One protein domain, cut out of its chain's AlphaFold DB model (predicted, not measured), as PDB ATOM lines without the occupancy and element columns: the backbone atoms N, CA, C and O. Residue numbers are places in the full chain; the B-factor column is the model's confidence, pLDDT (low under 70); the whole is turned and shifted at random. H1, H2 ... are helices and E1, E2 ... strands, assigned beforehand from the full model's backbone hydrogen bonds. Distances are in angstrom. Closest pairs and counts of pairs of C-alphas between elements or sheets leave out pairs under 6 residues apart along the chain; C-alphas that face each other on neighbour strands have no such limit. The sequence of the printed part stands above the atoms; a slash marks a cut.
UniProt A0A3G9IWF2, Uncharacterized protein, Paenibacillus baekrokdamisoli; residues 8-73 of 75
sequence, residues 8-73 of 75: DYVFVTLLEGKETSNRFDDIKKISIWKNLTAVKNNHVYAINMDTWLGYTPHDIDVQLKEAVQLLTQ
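Overview. This is residues 8 to 73 of the 75 residues of an uncharacterized protein of Paenibacillus baekrokdamisoli (UniProt A0A3G9IWF2). Two very short parallel strands, E1 and E2, lie side by side in the middle of a flat, open frame; H1, H2 and H3 loop out to one side of them, and H4 and the long helix H5 lie to the other side. Residues 17 to 22 and 29 to 35, which take in part of H1 and all of H2, stand free at the edge of that loop. The printed part has 66 residues, with five named helices and two named strands in the order E1, H1, H2, H3, E2, H4, H5, and the class is mostly helix. The whole is loose, with a radius of gyration of the C-alphas of 13.6 A, and flat, with spans of 39 by 29 by 13 A.

Along the chain. The sheet is made of E1, residues 10 to 12, from C-alpha 10 at (47.398, -41.122, -23.687), and E2, residues 44 to 46. Between them along the chain come H1, residues 18 to 29, 17.0 A from first to last C-alpha, then H2, residues 31 to 34, and H3, residues 37 to 40. H1 begins with C-alpha 18 at (28.568, -45.139, -33.874). After E2 come H4, residues 49 to 52, and H5, residues 57 to 72, the longest helix at 22.6 A, which ends with C-alpha 72 at (52.416, -48.271, -12.740).

Arrangement. E1 and E2 are parallel neighbours, with 25 degrees between their directions. N 12 and O 45 are within hydrogen-bond range at 2.8 A, as are N 45 and O 10 at 2.8 A. With H1, H2 and H3 between them, they form a strand-helix-strand unit, two parallel neighbour strands joined through helices. The closest C-alphas of H3 and E2, those of Ala 38 and Val 44, are 5.9 A apart. H2 and H3 are close but not clearly touching, with C-alphas 34 and 40 closest at 6.9 A. H1 and H2 are also close but not clearly touching, with C-alphas 27 and 33 closest at 6.6 A. H1 and E2 are apart. On E2's account with H5, the closest C-alphas are those of Tyr 45 and Leu 70, 7.6 A apart. H5 touches H4 with residues 59 to 63 alone, the C-alphas of Thr 51 and Asp 59 being closest at 5.4 A. In H1 and H5 every O i to N i+4 pair is within hydrogen-bond range; H2, H3 and H4 are too short for such a pair, and their single O i to N i+3 pair is within range in H3 and H4 but not in H2.

Size, cuts and confidence. The two C-alphas farthest apart, those of Ser 31 and Pro 57, are 39.3 A apart. The printed part has no cut, and its six links are tight. The mean pLDDT of the printed part is 95.6, and no printed residue is under 70.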
ATOM      1  N   ASP A   8      54.140 -40.008 -23.434       96.06
ATOM      2  CA  ASP A   8      54.419 -41.401 -23.071       96.06
ATOM      3  C   ASP A   8      53.138 -42.211 -22.820       96.06
ATOM      4  O   ASP A   8      53.121 -43.422 -23.043       96.06
ATOM      5  N   TYR A   9      52.066 -41.531 -22.398       96.31
ATOM      6  CA  TYR A   9      50.755 -42.091 -22.068       96.31
ATOM      7  C   TYR A   9      49.649 -41.210 -22.659       96.31
ATOM      8  O   TYR A   9      49.735 -39.981 -22.616       96.31
ATOM      9  N   VAL A  10      48.591 -41.824 -23.190       96.19
ATOM     10  CA  VAL A  10      47.398 -41.122 -23.687       96.19
ATOM     11  C   VAL A  10      46.158 -41.736 -23.055       96.19
ATOM     12  O   VAL A  10      45.859 -42.907 -23.277       96.19
ATOM     13  N   PHE A  11      45.396 -40.927 -22.329       96.25
ATOM     14  CA  PHE A  11      44.056 -41.285 -21.877       96.25
ATOM     15  C   PHE A  11      43.033 -40.744 -22.877       96.25
ATOM     16  O   PHE A  11      43.064 -39.565 -23.231       96.25
ATOM     17  N   VAL A  12      42.153 -41.609 -23.376       95.81
ATOM     18  CA  VAL A  12      41.162 -41.264 -24.398       95.81
ATOM     19  C   VAL A  12      39.776 -41.684 -23.943       95.81
ATOM     20  O   VAL A  12      39.577 -42.784 -23.446       95.81
ATOM     21  N   THR A  13      38.794 -40.822 -24.149       95.88
ATOM     22  CA  THR A  13      37.387 -41.184 -24.002       95.88
ATOM     23  C   THR A  13      36.631 -40.770 -25.251       95.88
ATOM     24  O   THR A  13      37.036 -39.840 -25.955       95.88
ATOM     25  N   LEU A  14      35.574 -41.506 -25.572       95.38
ATOM     26  CA  LEU A  14      34.749 -41.272 -26.747       95.38
ATOM     27  C   LEU A  14      33.362 -40.858 -26.276       95.38
ATOM     28  O   LEU A  14      32.788 -41.509 -25.409       95.38
ATOM     29  N   LEU A  15      32.808 -39.818 -26.896       93.94
ATOM     30  CA  LEU A  15      31.375 -39.566 -26.801       93.94
ATOM     31  C   LEU A  15      30.612 -40.768 -27.367       93.94
ATOM     32  O   LEU A  15      31.041 -41.375 -28.355       93.94
ATOM     33  N   GLU A  16      29.466 -41.083 -26.773       91.56
ATOM     34  CA  GLU A  16      28.620 -42.166 -27.262       91.56
ATOM     35  C   GLU A  16      28.193 -41.938 -28.719       91.56
ATOM     36  O   GLU A  16      27.924 -40.817 -29.153       91.56
ATOM     37  N   GLY A  17      28.116 -43.027 -29.484       95.12
ATOM     38  CA  GLY A  17      27.610 -43.004 -30.851       95.12
ATOM     39  C   GLY A  17      28.514 -43.709 -31.856       95.12
ATOM     40  O   GLY A  17      29.741 -43.641 -31.813       95.12
ATOM     41  N   LYS A  18      27.876 -44.375 -32.824       95.44
ATOM     42  CA  LYS A  18      28.568 -45.139 -33.874       95.44
ATOM     43  C   LYS A  18      29.494 -44.264 -34.723       95.44
ATOM     44  O   LYS A  18      30.549 -44.725 -35.150       95.44
ATOM     45  N   GLU A  19      29.104 -43.017 -34.973       96.75
ATOM     46  CA  GLU A  19      29.916 -42.070 -35.737       96.75
ATOM     47  C   GLU A  19      31.240 -41.759 -35.029       96.75
ATOM     48  O   GLU A  19      32.293 -41.824 -35.664       96.75
ATOM     49  N   THR A  20      31.208 -41.526 -33.713       95.94
ATOM     50  CA  THR A  20      32.406 -41.286 -32.898       95.94
ATOM     51  C   THR A  20      33.367 -42.469 -32.966       95.94
ATOM     52  O   THR A  20      34.555 -42.284 -33.232       95.94
ATOM     53  N   SER A  21      32.854 -43.693 -32.808       95.81
ATOM     54  CA  SER A  21      33.666 -44.912 -32.900       95.81
ATOM     55  C   SER A  21      34.296 -45.083 -34.282       95.81
ATOM     56  O   SER A  21      35.505 -45.289 -34.383       95.81
ATOM     57  N   ASN A  22      33.514 -44.910 -35.356       97.81
ATOM     58  CA  ASN A  22      34.027 -44.977 -36.728       97.81
ATOM     59  C   ASN A  22      35.119 -43.925 -36.969       97.81
ATOM     60  O   ASN A  22      36.156 -44.209 -37.569       97.81
ATOM     61  N   ARG A  23      34.906 -42.701 -36.471       97.19
ATOM     62  CA  ARG A  23      35.873 -41.617 -36.621       97.19
ATOM     63  C   ARG A  23      37.168 -41.917 -35.874       97.19
ATOM     64  O   ARG A  23      38.245 -41.645 -36.406       97.19
ATOM     65  N   PHE A  24      37.077 -42.485 -34.674       96.75
ATOM     66  CA  PHE A  24      38.248 -42.906 -33.916       96.75
ATOM     67  C   PHE A  24      39.002 -44.043 -34.618       96.75
ATOM     68  O   PHE A  24      40.230 -44.014 -34.683       96.75
ATOM     69  N   ASP A  25      38.294 -44.993 -35.233       97.56
ATOM     70  CA  ASP A  25      38.912 -46.028 -36.066       97.56
ATOM     71  C   ASP A  25      39.678 -45.446 -37.257       97.56
ATOM     72  O   ASP A  25      40.771 -45.918 -37.576       97.56
ATOM     73  N   ASP A  26      39.164 -44.391 -37.884       97.88
ATOM     74  CA  ASP A  26      39.878 -43.694 -38.952       97.88
ATOM     75  C   ASP A  26      41.090 -42.908 -38.438       97.88
ATOM     76  O   ASP A  26      42.145 -42.927 -39.076       97.88
ATOM     77  N   ILE A  27      40.998 -42.279 -37.260       95.81
ATOM     78  CA  ILE A  27      42.148 -41.637 -36.600       95.81
ATOM     79  C   ILE A  27      43.237 -42.673 -36.301       95.81
ATOM     80  O   ILE A  27      44.408 -42.433 -36.588       95.81
ATOM     81  N   LYS A  28      42.882 -43.871 -35.831       96.06
ATOM     82  CA  LYS A  28      43.867 -44.936 -35.586       96.06
ATOM     83  C   LYS A  28      44.620 -45.373 -36.852       96.06
ATOM     84  O   LYS A  28      45.719 -45.922 -36.759       96.06
ATOM     85  N   LYS A  29      44.070 -45.128 -38.049       97.75
ATOM     86  CA  LYS A  29      44.696 -45.497 -39.330       97.75
ATOM     87  C   LYS A  29      45.720 -44.475 -39.829       97.75
ATOM     88  O   LYS A  29      46.612 -44.881 -40.581       97.75
ATOM     89  N   ILE A  30      45.627 -43.199 -39.442       96.44
ATOM     90  CA  ILE A  30      46.504 -42.146 -39.980       96.44
ATOM     91  C   ILE A  30      47.921 -42.211 -39.392       96.44
ATOM     92  O   ILE A  30      48.122 -42.575 -38.234       96.44
ATOM     93  N   SER A  31      48.919 -41.808 -40.185       95.81
ATOM     94  CA  SER A  31      50.338 -41.872 -39.799       95.81
ATOM     95  C   SER A  31      50.672 -41.021 -38.577       95.81
ATOM     96  O   SER A  31      51.534 -41.398 -37.794       95.81
ATOM     97  N   ILE A  32      49.978 -39.892 -38.395       95.00
ATOM     98  CA  ILE A  32      50.171 -39.009 -37.237       95.00
ATOM     99  C   ILE A  32      49.900 -39.768 -35.934       95.00
ATOM    100  O   ILE A  32      50.740 -39.742 -35.045       95.00
ATOM    101  N   TRP A  33      48.771 -40.478 -35.846       95.81
ATOM    102  CA  TRP A  33      48.406 -41.258 -34.663       95.81
ATOM    103  C   TRP A  33      49.373 -42.422 -34.435       95.81
ATOM    104  O   TRP A  33      49.938 -42.562 -33.358       95.81
ATOM    105  N   LYS A  34      49.629 -43.223 -35.476       96.50
ATOM    106  CA  LYS A  34      50.531 -44.387 -35.408       96.50
ATOM    107  C   LYS A  34      51.958 -44.036 -34.984       96.50
ATOM    108  O   LYS A  34      52.683 -44.904 -34.510       96.50
ATOM    109  N   ASN A  35      52.374 -42.788 -35.194       95.88
ATOM    110  CA  ASN A  35      53.720 -42.341 -34.873       95.88
ATOM    111  C   ASN A  35      53.900 -41.839 -33.439       95.88
ATOM    112  O   ASN A  35      55.059 -41.666 -33.058       95.88
ATOM    113  N   LEU A  36      52.822 -41.660 -32.668       96.44
ATOM    114  CA  LEU A  36      52.897 -41.245 -31.266       96.44
ATOM    115  C   LEU A  36      53.613 -42.297 -30.412       96.44
ATOM    116  O   LEU A  36      53.416 -43.501 -30.601       96.44
ATOM    117  N   THR A  37      54.402 -41.834 -29.447       96.75
ATOM    118  CA  THR A  37      55.158 -42.685 -28.520       96.75
ATOM    119  C   THR A  37      54.226 -43.591 -27.715       96.75
ATOM    120  O   THR A  37      54.393 -44.811 -27.748       96.75
ATOM    121  N   ALA A  38      53.161 -43.042 -27.120       97.19
ATOM    122  CA  ALA A  38      52.141 -43.827 -26.419       97.19
ATOM    123  C   ALA A  38      51.495 -44.921 -27.292       97.19
ATOM    124  O   ALA A  38      51.228 -46.020 -26.815       97.19
ATOM    125  N   VAL A  39      51.262 -44.662 -28.586       97.00
ATOM    126  CA  VAL A  39      50.655 -45.653 -29.495       97.00
ATOM    127  C   VAL A  39      51.622 -46.800 -29.774       97.00
ATOM    128  O   VAL A  39      51.224 -47.962 -29.730       97.00
ATOM    129  N   LYS A  40      52.898 -46.492 -30.025       97.25
ATOM    130  CA  LYS A  40      53.941 -47.502 -30.270       97.25
ATOM    131  C   LYS A  40      54.207 -48.379 -29.049       97.25
ATOM    132  O   LYS A  40      54.475 -49.565 -29.211       97.25
ATOM    133  N   ASN A  41      54.091 -47.802 -27.856       96.81
ATOM    134  CA  ASN A  41      54.350 -48.485 -26.591       96.81
ATOM    135  C   ASN A  41      53.093 -49.120 -25.971       96.81
ATOM    136  O   ASN A  41      53.163 -49.645 -24.868       96.81
ATOM    137  N   ASN A  42      51.950 -49.107 -26.670       96.31
ATOM    138  CA  ASN A  42      50.672 -49.624 -26.163       96.31
ATOM    139  C   ASN A  42      50.214 -48.963 -24.841       96.31
ATOM    140  O   ASN A  42      49.608 -49.603 -23.986       96.31
ATOM    141  N   HIS A  43      50.483 -47.666 -24.691       96.88
ATOM    142  CA  HIS A  43      50.102 -46.825 -23.553       96.88
ATOM    143  C   HIS A  43      48.940 -45.879 -23.898       96.88
ATOM    144  O   HIS A  43      48.917 -44.711 -23.502       96.88
ATOM    145  N   VAL A  44      47.979 -46.366 -24.686       96.81
ATOM    146  CA  VAL A  44      46.724 -45.651 -24.943       96.81
ATOM    147  C   VAL A  44      45.607 -46.332 -24.174       96.81
ATOM    148  O   VAL A  44      45.261 -47.475 -24.470       96.81
ATOM    149  N   TYR A  45      45.020 -45.622 -23.218       96.38
ATOM    150  CA  TYR A  45      44.029 -46.164 -22.298       96.38
ATOM    151  C   TYR A  45      42.676 -45.509 -22.523       96.38
ATOM    152  O   TYR A  45      42.555 -44.284 -22.508       96.38
ATOM    153  N   ALA A  46      41.655 -46.335 -22.738       95.12
ATOM    154  CA  ALA A  46      40.282 -45.865 -22.774       95.12
ATOM    155  C   ALA A  46      39.806 -45.590 -21.341       95.12
ATOM    156  O   ALA A  46      39.868 -46.487 -20.503       95.12
ATOM    157  N   ILE A  47      39.331 -44.376 -21.074       95.88
ATOM    158  CA  ILE A  47      38.806 -43.966 -19.765       95.88
ATOM    159  C   ILE A  47      37.294 -43.751 -19.835       95.88
ATOM    160  O   ILE A  47      36.750 -43.352 -20.876       95.88
ATOM    161  N   ASN A  48      36.609 -43.986 -18.718       94.06
ATOM    162  CA  ASN A  48      35.193 -43.663 -18.589       94.06
ATOM    163  C   ASN A  48      35.016 -42.141 -18.450       94.06
ATOM    164  O   ASN A  48      35.629 -41.526 -17.579       94.06
ATOM    165  N   MET A  49      34.189 -41.542 -19.310       92.69
ATOM    166  CA  MET A  49      33.974 -40.093 -19.336       92.69
ATOM    167  C   MET A  49      33.308 -39.575 -18.058       92.69
ATOM    168  O   MET A  49      33.749 -38.559 -17.526       92.69
ATOM    169  N   ASP A  50      32.279 -40.270 -17.573       91.31
ATOM    170  CA  ASP A  50      31.500 -39.857 -16.403       91.31
ATOM    171  C   ASP A  50      32.375 -39.837 -15.148       91.31
ATOM    172  O   ASP A  50      32.295 -38.904 -14.353       91.31
ATOM    173  N   THR A  51      33.276 -40.817 -15.018       92.56
ATOM    174  CA  THR A  51      34.232 -40.867 -13.910       92.56
ATOM    175  C   THR A  51      35.352 -39.841 -14.084       92.56
ATOM    176  O   THR A  51      35.605 -39.060 -13.176       92.56
ATOM    177  N   TRP A  52      36.045 -39.811 -15.229       94.88
ATOM    178  CA  TRP A  52      37.275 -39.015 -15.395       94.88
ATOM    179  C   TRP A  52      37.050 -37.529 -15.660       94.88
ATOM    180  O   TRP A  52      37.993 -36.744 -15.569       94.88
ATOM    181  N   LEU A  53      35.821 -37.133 -15.986       93.12
ATOM    182  CA  LEU A  53      35.409 -35.730 -16.054       93.12
ATOM    183  C   LEU A  53      34.480 -35.338 -14.894       93.12
ATOM    184  O   LEU A  53      33.985 -34.209 -14.865       93.12
ATOM    185  N   GLY A  54      34.250 -36.253 -13.948       93.69
ATOM    186  CA  GLY A  54      33.567 -35.991 -12.689       93.69
ATOM    187  C   GLY A  54      34.453 -35.220 -11.706       93.69
ATOM    188  O   GLY A  54      35.680 -35.308 -11.732       93.69
ATOM    189  N   TYR A  55      33.817 -34.445 -10.825       94.94
ATOM    190  CA  TYR A  55      34.497 -33.616  -9.817       94.94
ATOM    191  C   TYR A  55      33.993 -33.886  -8.397       94.94
ATOM    192  O   TYR A  55      34.258 -33.103  -7.481       94.94
ATOM    193  N   THR A  56      33.227 -34.960  -8.183       96.31
ATOM    194  CA  THR A  56      32.839 -35.339  -6.824       96.31
ATOM    195  C   THR A  56      34.039 -35.943  -6.082       96.31
ATOM    196  O   THR A  56      34.963 -36.458  -6.715       96.31
ATOM    197  N   PRO A  57      34.051 -35.935  -4.736       96.81
ATOM    198  CA  PRO A  57      35.109 -36.604  -3.976       96.81
ATOM    199  C   PRO A  57      35.258 -38.091  -4.320       96.81
ATOM    200  O   PRO A  57      36.364 -38.618  -4.273       96.81
ATOM    201  N   HIS A  58      34.155 -38.755  -4.680       95.69
ATOM    202  CA  HIS A  58      34.180 -40.145  -5.121       95.69
ATOM    203  C   HIS A  58      34.884 -40.297  -6.473       95.69
ATOM    204  O   HIS A  58      35.749 -41.157  -6.605       95.69
ATOM    205  N   ASP A  59      34.571 -39.433  -7.442       96.56
ATOM    206  CA  ASP A  59      35.192 -39.480  -8.771       96.56
ATOM    207  C   ASP A  59      36.703 -39.272  -8.676       96.56
ATOM    208  O   ASP A  59      37.461 -40.009  -9.295       96.56
ATOM    209  N   ILE A  60      37.149 -38.322  -7.850       96.62
ATOM    210  CA  ILE A  60      38.576 -38.035  -7.647       96.62
ATOM    211  C   ILE A  60      39.309 -39.243  -7.039       96.62
ATOM    212  O   ILE A  60      40.432 -39.544  -7.447       96.62
ATOM    213  N   ASP A  61      38.690 -39.951  -6.091       97.00
ATOM    214  CA  ASP A  61      39.261 -41.168  -5.497       97.00
ATOM    215  C   ASP A  61      39.410 -42.291  -6.538       97.00
ATOM    216  O   ASP A  61      40.472 -42.907  -6.661       97.00
ATOM    217  N   VAL A  62      38.377 -42.502  -7.362       96.38
ATOM    218  CA  VAL A  62      38.411 -43.493  -8.448       96.38
ATOM    219  C   VAL A  62      39.438 -43.110  -9.516       96.38
ATOM    220  O   VAL A  62      40.238 -43.955  -9.913       96.38
ATOM    221  N   GLN A  63      39.481 -41.842  -9.931       96.56
ATOM    222  CA  GLN A  63      40.467 -41.320 -10.883       96.56
ATOM    223  C   GLN A  63      41.897 -41.562 -10.399       96.56
ATOM    224  O   GLN A  63      42.731 -42.027 -11.173       96.56
ATOM    225  N   LEU A  64      42.191 -41.277  -9.124       96.06
ATOM    226  CA  LEU A  64      43.522 -41.496  -8.562       96.06
ATOM    227  C   LEU A  64      43.893 -42.981  -8.591       96.06
ATOM    228  O   LEU A  64      44.991 -43.332  -9.025       96.06
ATOM    229  N   LYS A  65      42.975 -43.853  -8.163       96.12
ATOM    230  CA  LYS A  65      43.195 -45.300  -8.162       96.12
ATOM    231  C   LYS A  65      43.447 -45.838  -9.572       96.12
ATOM    232  O   LYS A  65      44.410 -46.572  -9.782       96.12
ATOM    233  N   GLU A  66      42.612 -45.459 -10.536       95.88
ATOM    234  CA  GLU A  66      42.764 -45.888 -11.927       95.88
ATOM    235  C   GLU A  66      44.039 -45.316 -12.557       95.88
ATOM    236  O   GLU A  66      44.757 -46.039 -13.242       95.88
ATOM    237  N   ALA A  67      44.386 -44.053 -12.288       95.75
ATOM    238  CA  ALA A  67      45.624 -43.455 -12.779       95.75
ATOM    239  C   ALA A  67      46.864 -44.193 -12.255       95.75
ATOM    240  O   ALA A  67      47.765 -44.475 -13.041       95.75
ATOM    241  N   VAL A  68      46.902 -44.551 -10.964       96.44
ATOM    242  CA  VAL A  68      47.989 -45.370 -10.402       96.44
ATOM    243  C   VAL A  68      48.069 -46.701 -11.142       96.44
ATOM    244  O   VAL A  68      49.116 -47.008 -11.705       96.44
ATOM    245  N   GLN A  69      46.957 -47.432 -11.242       95.25
ATOM    246  CA  GLN A  69      46.922 -48.731 -11.914       95.25
ATOM    247  C   GLN A  69      47.402 -48.653 -13.375       95.25
ATOM    248  O   GLN A  69      48.180 -49.494 -13.822       95.25
ATOM    249  N   LEU A  70      46.954 -47.651 -14.135       94.75
ATOM    250  CA  LEU A  70      47.290 -47.509 -15.556       94.75
ATOM    251  C   LEU A  70      48.745 -47.071 -15.775       94.75
ATOM    252  O   LEU A  70      49.364 -47.490 -16.754       94.75
ATOM    253  N   LEU A  71      49.298 -46.247 -14.880       95.38
ATOM    254  CA  LEU A  71      50.651 -45.701 -15.017       95.38
ATOM    255  C   LEU A  71      51.733 -46.627 -14.453       95.38
ATOM    256  O   LEU A  71      52.829 -46.669 -15.010       95.38
ATOM    257  N   THR A  72      51.445 -47.363 -13.377       94.06
ATOM    258  CA  THR A  72      52.416 -48.271 -12.740       94.06
ATOM    259  C   THR A  72      52.236 -49.727 -13.160       94.06
ATOM    260  O   THR A  72      53.174 -50.507 -13.030       94.06
ATOM    261  N   GLN A  73      51.065 -50.089 -13.701       83.50
ATOM    262  CA  GLN A  73      50.660 -51.476 -13.971       83.50
ATOM    263  C   GLN A  73      50.589 -52.349 -12.702       83.50
ATOM    264  O   GLN A  73      50.637 -53.576 -12.788       83.50
TER     265      GLN A  73